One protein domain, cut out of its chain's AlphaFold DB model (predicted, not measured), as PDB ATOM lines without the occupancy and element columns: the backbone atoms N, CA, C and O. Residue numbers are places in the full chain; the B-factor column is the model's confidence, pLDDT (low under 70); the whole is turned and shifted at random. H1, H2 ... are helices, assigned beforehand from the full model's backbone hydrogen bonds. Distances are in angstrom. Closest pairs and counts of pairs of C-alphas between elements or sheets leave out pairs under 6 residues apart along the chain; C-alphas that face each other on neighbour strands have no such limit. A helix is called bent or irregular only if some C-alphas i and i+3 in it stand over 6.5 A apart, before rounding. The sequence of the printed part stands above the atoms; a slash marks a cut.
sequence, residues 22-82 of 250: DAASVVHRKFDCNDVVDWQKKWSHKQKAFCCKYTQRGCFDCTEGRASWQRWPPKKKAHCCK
ATOM      1  N   ASP A  22      28.996  26.376 -16.867       48.28
ATOM      2  CA  ASP A  22      29.555  25.677 -15.697       48.28
ATOM      3  C   ASP A  22      30.748  24.776 -16.059       48.28
ATOM      4  O   ASP A  22      31.761  24.753 -15.357       48.28
ATOM      5  N   ALA A  23      30.695  24.090 -17.206       49.19
ATOM      6  CA  ALA A  23      31.827  23.311 -17.700       49.19
ATOM      7  C   ALA A  23      33.041  24.198 -18.042       49.19
ATOM      8  O   ALA A  23      34.170  23.835 -17.716       49.19
ATOM      9  N   ALA A  24      32.834  25.379 -18.636       50.56
ATOM     10  CA  ALA A  24      33.912  26.324 -18.937       50.56
ATOM     11  C   ALA A  24      34.582  26.885 -17.663       50.56
ATOM     12  O   ALA A  24      35.809  26.990 -17.607       50.56
ATOM     13  N   SER A  25      33.809  27.159 -16.607       54.28
ATOM     14  CA  SER A  25      34.319  27.658 -15.319       54.28
ATOM     15  C   SER A  25      35.093  26.607 -14.506       54.28
ATOM     16  O   SER A  25      35.984  26.957 -13.728       54.28
ATOM     17  N   VAL A  26      34.805  25.314 -14.692       54.50
ATOM     18  CA  VAL A  26      35.550  24.206 -14.062       54.50
ATOM     19  C   VAL A  26      36.803  23.832 -14.872       54.50
ATOM     20  O   VAL A  26      37.835  23.486 -14.291       54.50
ATOM     21  N   VAL A  27      36.764  23.969 -16.202       53.03
ATOM     22  CA  VAL A  27      37.903  23.723 -17.112       53.03
ATOM     23  C   VAL A  27      39.064  24.700 -16.865       53.03
ATOM     24  O   VAL A  27      40.221  24.290 -16.945       53.03
ATOM     25  N   HIS A  28      38.789  25.943 -16.456       53.72
ATOM     26  CA  HIS A  28      39.813  26.948 -16.116       53.72
ATOM     27  C   HIS A  28      40.651  26.627 -14.867       53.72
ATOM     28  O   HIS A  28      41.726  27.197 -14.701       53.72
ATOM     29  N   ARG A  29      40.213  25.721 -13.978       59.28
ATOM     30  CA  ARG A  29      40.922  25.464 -12.703       59.28
ATOM     31  C   ARG A  29      42.152  24.572 -12.833       59.28
ATOM     32  O   ARG A  29      42.960  24.527 -11.912       59.28
ATOM     33  N   LYS A  30      42.302  23.834 -13.940       66.62
ATOM     34  CA  LYS A  30      43.423  22.893 -14.105       66.62
ATOM     35  C   LYS A  30      44.627  23.516 -14.804       66.62
ATOM     36  O   LYS A  30      45.755  23.171 -14.468       66.62
ATOM     37  N   PHE A  31      44.390  24.409 -15.761       72.00
ATOM     38  CA  PHE A  31      45.424  25.155 -16.472       72.00
ATOM     39  C   PHE A  31      44.847  26.481 -16.986       72.00
ATOM     40  O   PHE A  31      43.795  26.472 -17.621       72.00
ATOM     41  N   ASP A  32      45.550  27.596 -16.760       78.25
ATOM     42  CA  ASP A  32      45.181  28.895 -17.332       78.25
ATOM     43  C   ASP A  32      45.511  28.922 -18.836       78.25
ATOM     44  O   ASP A  32      46.648  28.666 -19.245       78.25
ATOM     45  N   CYS A  33      44.500  29.195 -19.660       77.31
ATOM     46  CA  CYS A  33      44.586  29.219 -21.121       77.31
ATOM     47  C   CYS A  33      44.479  30.643 -21.704       77.31
ATOM     48  O   CYS A  33      44.271  30.791 -22.914       77.31
ATOM     49  N   ASN A  34      44.556  31.686 -20.871       78.19
ATOM     50  CA  ASN A  34      44.372  33.073 -21.298       78.19
ATOM     51  C   ASN A  34      45.657  33.736 -21.816       78.19
ATOM     52  O   ASN A  34      45.569  34.519 -22.763       78.19
ATOM     53  N   ASP A  35      46.829  33.388 -21.276       76.50
ATOM     54  CA  ASP A  35      48.124  33.899 -21.756       76.50
ATOM     55  C   ASP A  35      48.607  33.132 -22.996       76.50
ATOM     56  O   ASP A  35      49.340  32.142 -22.917       76.50
ATOM     57  N   VAL A  36      48.157  33.591 -24.163       71.25
ATOM     58  CA  VAL A  36      48.518  33.032 -25.473       71.25
ATOM     59  C   VAL A  36      49.792  33.654 -26.064       71.25
ATOM     60  O   VAL A  36      50.140  33.338 -27.199       71.25
ATOM     61  N   VAL A  37      50.519  34.511 -25.339       75.62
ATOM     62  CA  VAL A  37      51.755  35.130 -25.849       75.62
ATOM     63  C   VAL A  37      52.952  34.237 -25.501       75.62
ATOM     64  O   VAL A  37      53.248  33.976 -24.335       75.62
ATOM     65  N   ASP A  38      53.643  33.723 -26.525       73.50
ATOM     66  CA  ASP A  38      54.728  32.731 -26.397       73.50
ATOM     67  C   ASP A  38      54.328  31.421 -25.690       73.50
ATOM     68  O   ASP A  38      55.170  30.691 -25.148       73.50
ATOM     69  N   TRP A  39      53.041  31.061 -25.751       76.94
ATOM     70  CA  TRP A  39      52.489  29.831 -25.167       76.94
ATOM     71  C   TRP A  39      53.256  28.565 -25.601       76.94
ATOM     72  O   TRP A  39      53.390  27.599 -24.848       76.94
ATOM     73  N   GLN A  40      53.846  28.578 -26.802       72.19
ATOM     74  CA  GLN A  40      54.679  27.496 -27.328       72.19
ATOM     75  C   GLN A  40      55.931  27.219 -26.487       72.19
ATOM     76  O   GLN A  40      56.381  26.071 -26.436       72.19
ATOM     77  N   LYS A  41      56.487  28.232 -25.821       75.38
ATOM     78  CA  LYS A  41      57.662  28.106 -24.949       75.38
ATOM     79  C   LYS A  41      57.253  27.996 -23.483       75.38
ATOM     80  O   LYS A  41      57.789  27.149 -22.779       75.38
ATOM     81  N   LYS A  42      56.264  28.790 -23.063       78.38
ATOM     82  CA  LYS A  42      55.862  28.922 -21.656       78.38
ATOM     83  C   LYS A  42      54.978  27.785 -21.145       78.38
ATOM     84  O   LYS A  42      55.124  27.362 -20.005       78.38
ATOM     85  N   TRP A  43      54.065  27.257 -21.964       80.62
ATOM     86  CA  TRP A  43      53.127  26.238 -21.485       80.62
ATOM     87  C   TRP A  43      53.764  24.848 -21.434       80.62
ATOM     88  O   TRP A  43      54.469  24.415 -22.357       80.62
ATOM     89  N   SER A  44      53.440  24.087 -20.389       78.19
ATOM     90  CA  SER A  44      53.815  22.673 -20.295       78.19
ATOM     91  C   SER A  44      53.128  21.838 -21.386       78.19
ATOM     92  O   SER A  44      52.083  22.207 -21.925       78.19
ATOM     93  N   HIS A  45      53.680  20.665 -21.716       75.88
ATOM     94  CA  HIS A  45      53.085  19.772 -22.722       75.88
ATOM     95  C   HIS A  45      51.628  19.391 -22.385       75.88
ATOM     96  O   HIS A  45      50.794  19.283 -23.283       75.88
ATOM     97  N   LYS A  46      51.308  19.242 -21.089       79.62
ATOM     98  CA  LYS A  46      49.956  18.929 -20.602       79.62
ATOM     99  C   LYS A  46      49.003  20.122 -20.747       79.62
ATOM    100  O   LYS A  46      47.883  19.934 -21.210       79.62
ATOM    101  N   GLN A  47      49.467  21.335 -20.437       78.00
ATOM    102  CA  GLN A  47      48.702  22.578 -20.591       78.00
ATOM    103  C   GLN A  47      48.367  22.865 -22.058       78.00
ATOM    104  O   GLN A  47      47.212  23.110 -22.384       78.00
ATOM    105  N   LYS A  48      49.342  22.710 -22.963       79.50
ATOM    106  CA  LYS A  48      49.141  22.846 -24.418       79.50
ATOM    107  C   LYS A  48      48.064  21.904 -24.944       79.50
ATOM    108  O   LYS A  48      47.167  22.325 -25.665       79.50
ATOM    109  N   ALA A  49      48.136  20.628 -24.566       74.50
ATOM    110  CA  ALA A  49      47.153  19.635 -24.988       74.50
ATOM    111  C   ALA A  49      45.756  19.918 -24.408       74.50
ATOM    112  O   ALA A  49      44.760  19.724 -25.099       74.50
ATOM    113  N   PHE A  50      45.682  20.386 -23.160       79.25
ATOM    114  CA  PHE A  50      44.427  20.704 -22.485       79.25
ATOM    115  C   PHE A  50      43.747  21.946 -23.079       79.25
ATOM    116  O   PHE A  50      42.600  21.855 -23.513       79.25
ATOM    117  N   CYS A  51      44.465  23.069 -23.172       81.75
ATOM    118  CA  CYS A  51      43.945  24.321 -23.722       81.75
ATOM    119  C   CYS A  51      43.569  24.173 -25.201       81.75
ATOM    120  O   CYS A  51      42.471  24.548 -25.607       81.75
ATOM    121  N   CYS A  52      44.394  23.486 -25.995       78.88
ATOM    122  CA  CYS A  52      44.042  23.226 -27.384       78.88
ATOM    123  C   CYS A  52      42.790  22.335 -27.530       78.88
ATOM    124  O   CYS A  52      41.998  22.524 -28.449       78.88
ATOM    125  N   LYS A  53      42.565  21.380 -26.615       77.75
ATOM    126  CA  LYS A  53      41.405  20.475 -26.667       77.75
ATOM    127  C   LYS A  53      40.100  21.153 -26.239       77.75
ATOM    128  O   LYS A  53      39.092  20.955 -26.909       77.75
ATOM    129  N   TYR A  54      40.110  21.907 -25.139       77.38
ATOM    130  CA  TYR A  54      38.878  22.398 -24.503       77.38
ATOM    131  C   TYR A  54      38.580  23.878 -24.754       77.38
ATOM    132  O   TYR A  54      37.415  24.256 -24.729       77.38
ATOM    133  N   THR A  55      39.591  24.712 -25.019       74.31
ATOM    134  CA  THR A  55      39.404  26.161 -25.218       74.31
ATOM    135  C   THR A  55      39.788  26.633 -26.621       74.31
ATOM    136  O   THR A  55      39.591  27.803 -26.937       74.31
ATOM    137  N   GLN A  56      40.332  25.742 -27.466       68.94
ATOM    138  CA  GLN A  56      40.882  26.044 -28.801       68.94
ATOM    139  C   GLN A  56      41.955  27.155 -28.794       68.94
ATOM    140  O   GLN A  56      42.324  27.685 -29.839       68.94
ATOM    141  N   ARG A  57      42.494  27.496 -27.618       75.00
ATOM    142  CA  ARG A  57      43.558  28.486 -27.436       75.00
ATOM    143  C   ARG A  57      44.901  27.778 -27.305       75.00
ATOM    144  O   ARG A  57      45.001  26.737 -26.658       75.00
ATOM    145  N   GLY A  58      45.933  28.337 -27.933       70.56
ATOM    146  CA  GLY A  58      47.260  27.722 -27.973       70.56
ATOM    147  C   GLY A  58      47.283  26.369 -28.698       70.56
ATOM    148  O   GLY A  58      47.840  25.394 -28.199       70.56
ATOM    149  N   CYS A  59      46.644  26.289 -29.869       75.38
ATOM    150  CA  CYS A  59      46.796  25.177 -30.809       75.38
ATOM    151  C   CYS A  59      47.846  25.510 -31.878       75.38
ATOM    152  O   CYS A  59      48.045  26.671 -32.228       75.38
ATOM    153  N   PHE A  60      48.491  24.486 -32.445       71.75
ATOM    154  CA  PHE A  60      49.253  24.670 -33.680       71.75
ATOM    155  C   PHE A  60      48.287  24.920 -34.846       71.75
ATOM    156  O   PHE A  60      47.368  24.128 -35.052       71.75
ATOM    157  N   ASP A  61      48.511  25.987 -35.618       73.12
ATOM    158  CA  ASP A  61      47.732  26.249 -36.828       73.12
ATOM    159  C   ASP A  61      48.119  25.258 -37.933       73.12
ATOM    160  O   ASP A  61      49.200  25.324 -38.519       73.12
ATOM    161  N   CYS A  62      47.223  24.316 -38.203       70.88
ATOM    162  CA  CYS A  62      47.401  23.277 -39.211       70.88
ATOM    163  C   CYS A  62      46.950  23.702 -40.622       70.88
ATOM    164  O   CYS A  62      46.952  22.887 -41.547       70.88
ATOM    165  N   THR A  63      46.499  24.945 -40.791       71.25
ATOM    166  CA  THR A  63      46.112  25.531 -42.080       71.25
ATOM    167  C   THR A  63      47.252  26.343 -42.681       71.25
ATOM    168  O   THR A  63      47.506  26.250 -43.884       71.25
ATOM    169  N   GLU A  64      48.024  27.017 -41.833       69.44
ATOM    170  CA  GLU A  64      49.202  27.778 -42.225       69.44
ATOM    171  C   GLU A  64      50.314  26.870 -42.782       69.44
ATOM    172  O   GLU A  64      50.874  26.004 -42.096       69.44
ATOM    173  N   GLY A  65      50.650  27.075 -44.057       66.44
ATOM    174  CA  GLY A  65      51.696  26.313 -44.735       66.44
ATOM    175  C   GLY A  65      51.336  24.844 -44.977       66.44
ATOM    176  O   GLY A  65      52.245  24.027 -45.120       66.44
ATOM    177  N   ARG A  66      50.040  24.489 -45.036       71.69
ATOM    178  CA  ARG A  66      49.559  23.118 -45.318       71.69
ATOM    179  C   ARG A  66      50.160  22.520 -46.594       71.69
ATOM    180  O   ARG A  66      50.539  21.352 -46.599       71.69
ATOM    181  N   ALA A  67      50.325  23.325 -47.645       68.31
ATOM    182  CA  ALA A  67      50.967  22.906 -48.896       68.31
ATOM    183  C   ALA A  67      52.427  22.441 -48.708       68.31
ATOM    184  O   ALA A  67      52.989  21.766 -49.558       68.31
ATOM    185  N   SER A  68      53.056  22.794 -47.586       73.94
ATOM    186  CA  SER A  68      54.435  22.463 -47.231       73.94
ATOM    187  C   SER A  68      54.530  21.776 -45.865       73.94
ATOM    188  O   SER A  68      55.490  21.992 -45.127       73.94
ATOM    189  N   TRP A  69      53.554  20.920 -45.537       69.31
ATOM    190  CA  TRP A  69      53.459  20.185 -44.265       69.31
ATOM    191  C   TRP A  69      54.734  19.412 -43.871       69.31
ATOM    192  O   TRP A  69      54.993  19.180 -42.692       69.31
ATOM    193  N   GLN A  70      55.564  19.029 -44.847       75.19
ATOM    194  CA  GLN A  70      56.847  18.347 -44.634       75.19
ATOM    195  C   GLN A  70      57.881  19.228 -43.919       75.19
ATOM    196  O   GLN A  70      58.697  18.700 -43.170       75.19
ATOM    197  N   ARG A  71      57.821  20.551 -44.128       78.62
ATOM    198  CA  ARG A  71      58.723  21.552 -43.531       78.62
ATOM    199  C   ARG A  71      58.262  22.026 -42.152       78.62
ATOM    200  O   ARG A  71      58.901  22.880 -41.545       78.62
ATOM    201  N   TRP A  72      57.147  21.502 -41.646       76.12
ATOM    202  CA  TRP A  72      56.664  21.865 -40.321       76.12
ATOM    203  C   TRP A  72      57.604  21.370 -39.215       76.12
ATOM    204  O   TRP A  72      58.113  20.249 -39.300       76.12
ATOM    205  N   PRO A  73      57.769  22.148 -38.125       77.06
ATOM    206  CA  PRO A  73      58.486  21.696 -36.940       77.06
ATOM    207  C   PRO A  73      57.948  20.343 -36.437       77.06
ATOM    208  O   PRO A  73      56.729  20.134 -36.471       77.06
ATOM    209  N   PRO A  74      58.796  19.447 -35.892       75.94
ATOM    210  CA  PRO A  74      58.396  18.085 -35.515       75.94
ATOM    211  C   PRO A  74      57.146  18.020 -34.624       75.94
ATOM    212  O   PRO A  74      56.276  17.172 -34.818       75.94
ATOM    213  N   LYS A  75      57.006  18.970 -33.690       74.56
ATOM    214  CA  LYS A  75      55.850  19.075 -32.784       74.56
ATOM    215  C   LYS A  75      54.564  19.517 -33.504       74.56
ATOM    216  O   LYS A  75      53.502  18.964 -33.225       74.56
ATOM    217  N   LYS A  76      54.662  20.457 -34.456       75.44
ATOM    218  CA  LYS A  76      53.544  20.916 -35.309       75.44
ATOM    219  C   LYS A  76      53.077  19.774 -36.215       75.44
ATOM    220  O   LYS A  76      51.886  19.485 -36.269       75.44
ATOM    221  N   LYS A  77      54.022  19.048 -36.825       76.44
ATOM    222  CA  LYS A  77      53.759  17.874 -37.669       76.44
ATOM    223  C   LYS A  77      53.048  16.755 -36.902       76.44
ATOM    224  O   LYS A  77      51.990  16.314 -37.330       76.44
ATOM    225  N   ALA A  78      53.558  16.351 -35.738       76.31
ATOM    226  CA  ALA A  78      52.943  15.291 -34.932       76.31
ATOM    227  C   ALA A  78      51.510  15.631 -34.480       76.31
ATOM    228  O   ALA A  78      50.637  14.765 -34.467       76.31
ATOM    229  N   HIS A  79      51.252  16.894 -34.129       74.94
ATOM    230  CA  HIS A  79      49.928  17.342 -33.705       74.94
ATOM    231  C   HIS A  79      48.940  17.438 -34.879       74.94
ATOM    232  O   HIS A  79      47.833  16.907 -34.807       74.94
ATOM    233  N   CYS A  80      49.347  18.085 -35.973       76.88
ATOM    234  CA  CYS A  80      48.483  18.344 -37.120       76.88
ATOM    235  C   CYS A  80      48.231  17.096 -37.977       76.88
ATOM    236  O   CYS A  80      47.110  16.903 -38.438       76.88
ATOM    237  N   CYS A  81      49.212  16.199 -38.122       76.31
ATOM    238  CA  CYS A  81      49.053  14.964 -38.897       76.31
ATOM    239  C   CYS A  81      48.198  13.891 -38.208       76.31
ATOM    240  O   CYS A  81      47.872  12.888 -38.834       76.31
ATOM    241  N   LYS A  82      47.800  14.089 -36.942       76.81
ATOM    242  CA  LYS A  82      46.837  13.211 -36.261       76.81
ATOM    243  C   LYS A  82      45.401  13.414 -36.771       76.81
ATOM    244  O   LYS A  82      44.558  12.546 -36.563       76.81
TER     245      LYS A  82
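This is residues 22 to 82 of the 250 residues of the protein "Hypothetical protein" of Alexandrium catenella (UniProt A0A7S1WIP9). What shape do these atoms make? They make a loosely strung, elongated row of short helices: H3, the longest, lies nearest the middle with the short H2 near it, while H1 lies toward one end of the length and H4 and H5, joined by a tight link and running opposite ways, lie toward the other. Long links join H1 to H2 and H3 to H4, and no helix clearly touches another. What is it made of, and how large is it? The printed part has 61 residues with five named helices, in the order H1, H2, H3, H4, H5, and no named strand; its class is all helix. It is only just loose, close to compact, with a radius of gyration of the C-alphas of 12.8 A and spans of 40 by 21 by 16 A.

Where is the longest helix? H3 is residues 45 to 54, 14.6 A from first to last C-alpha, with C-alpha 45 at (53.085, 19.772, -22.722). Which helices come before it? H1 is residues 22 to 27, 8.7 A long, with C-alpha 22 at (29.555, 25.677, -15.697), and H2 is residues 39 to 42, 5.0 A long. Which come after it? H4 is residues 66 to 71, 9.5 A long, and is irregular: C-alphas 67 and 70 are 8.6 A apart. H5 is residues 74 to 80, 10.0 A long, with C-alpha 80 at (48.483, 18.344, -37.120).

What is near H3? H2 is close but not clearly touching, the closest C-alphas being those of Trp 39 and Lys 48, 7.8 A apart. H1 is also close but not clearly touching, with the C-alphas of Val 27 and Tyr 54 closest at 7.6 A; H1 and H3 run opposite ways at a shallow tilt of 18 degrees. How do H4 and H5 stand? They are close but not clearly touching, with the C-alphas of Trp 69 and Lys 77 closest at 7.0 A, and run opposite ways at a shallow tilt of 30 degrees. Both are apart from H3. What do the backbones show? In H1, H3 and H5 every O i to N i+4 pair is within hydrogen-bond range, and H2 is too short for such a pair. H4 has 0 of 2 within range, beside 2 of 3 O i to N i+3 pairs.

How far does it reach? The two C-alphas farthest apart, those of Asp 22 and Arg 71, are 40.5 A apart, and the printed part has no cut. Which links are long? H1 to H2 and H3 to H4 are long links of 11 residues each. Where is confidence low? The mean pLDDT of the printed part is 72.1, and residues 22 to 30, 56, 64 to 65, 67 and 69 are under 70.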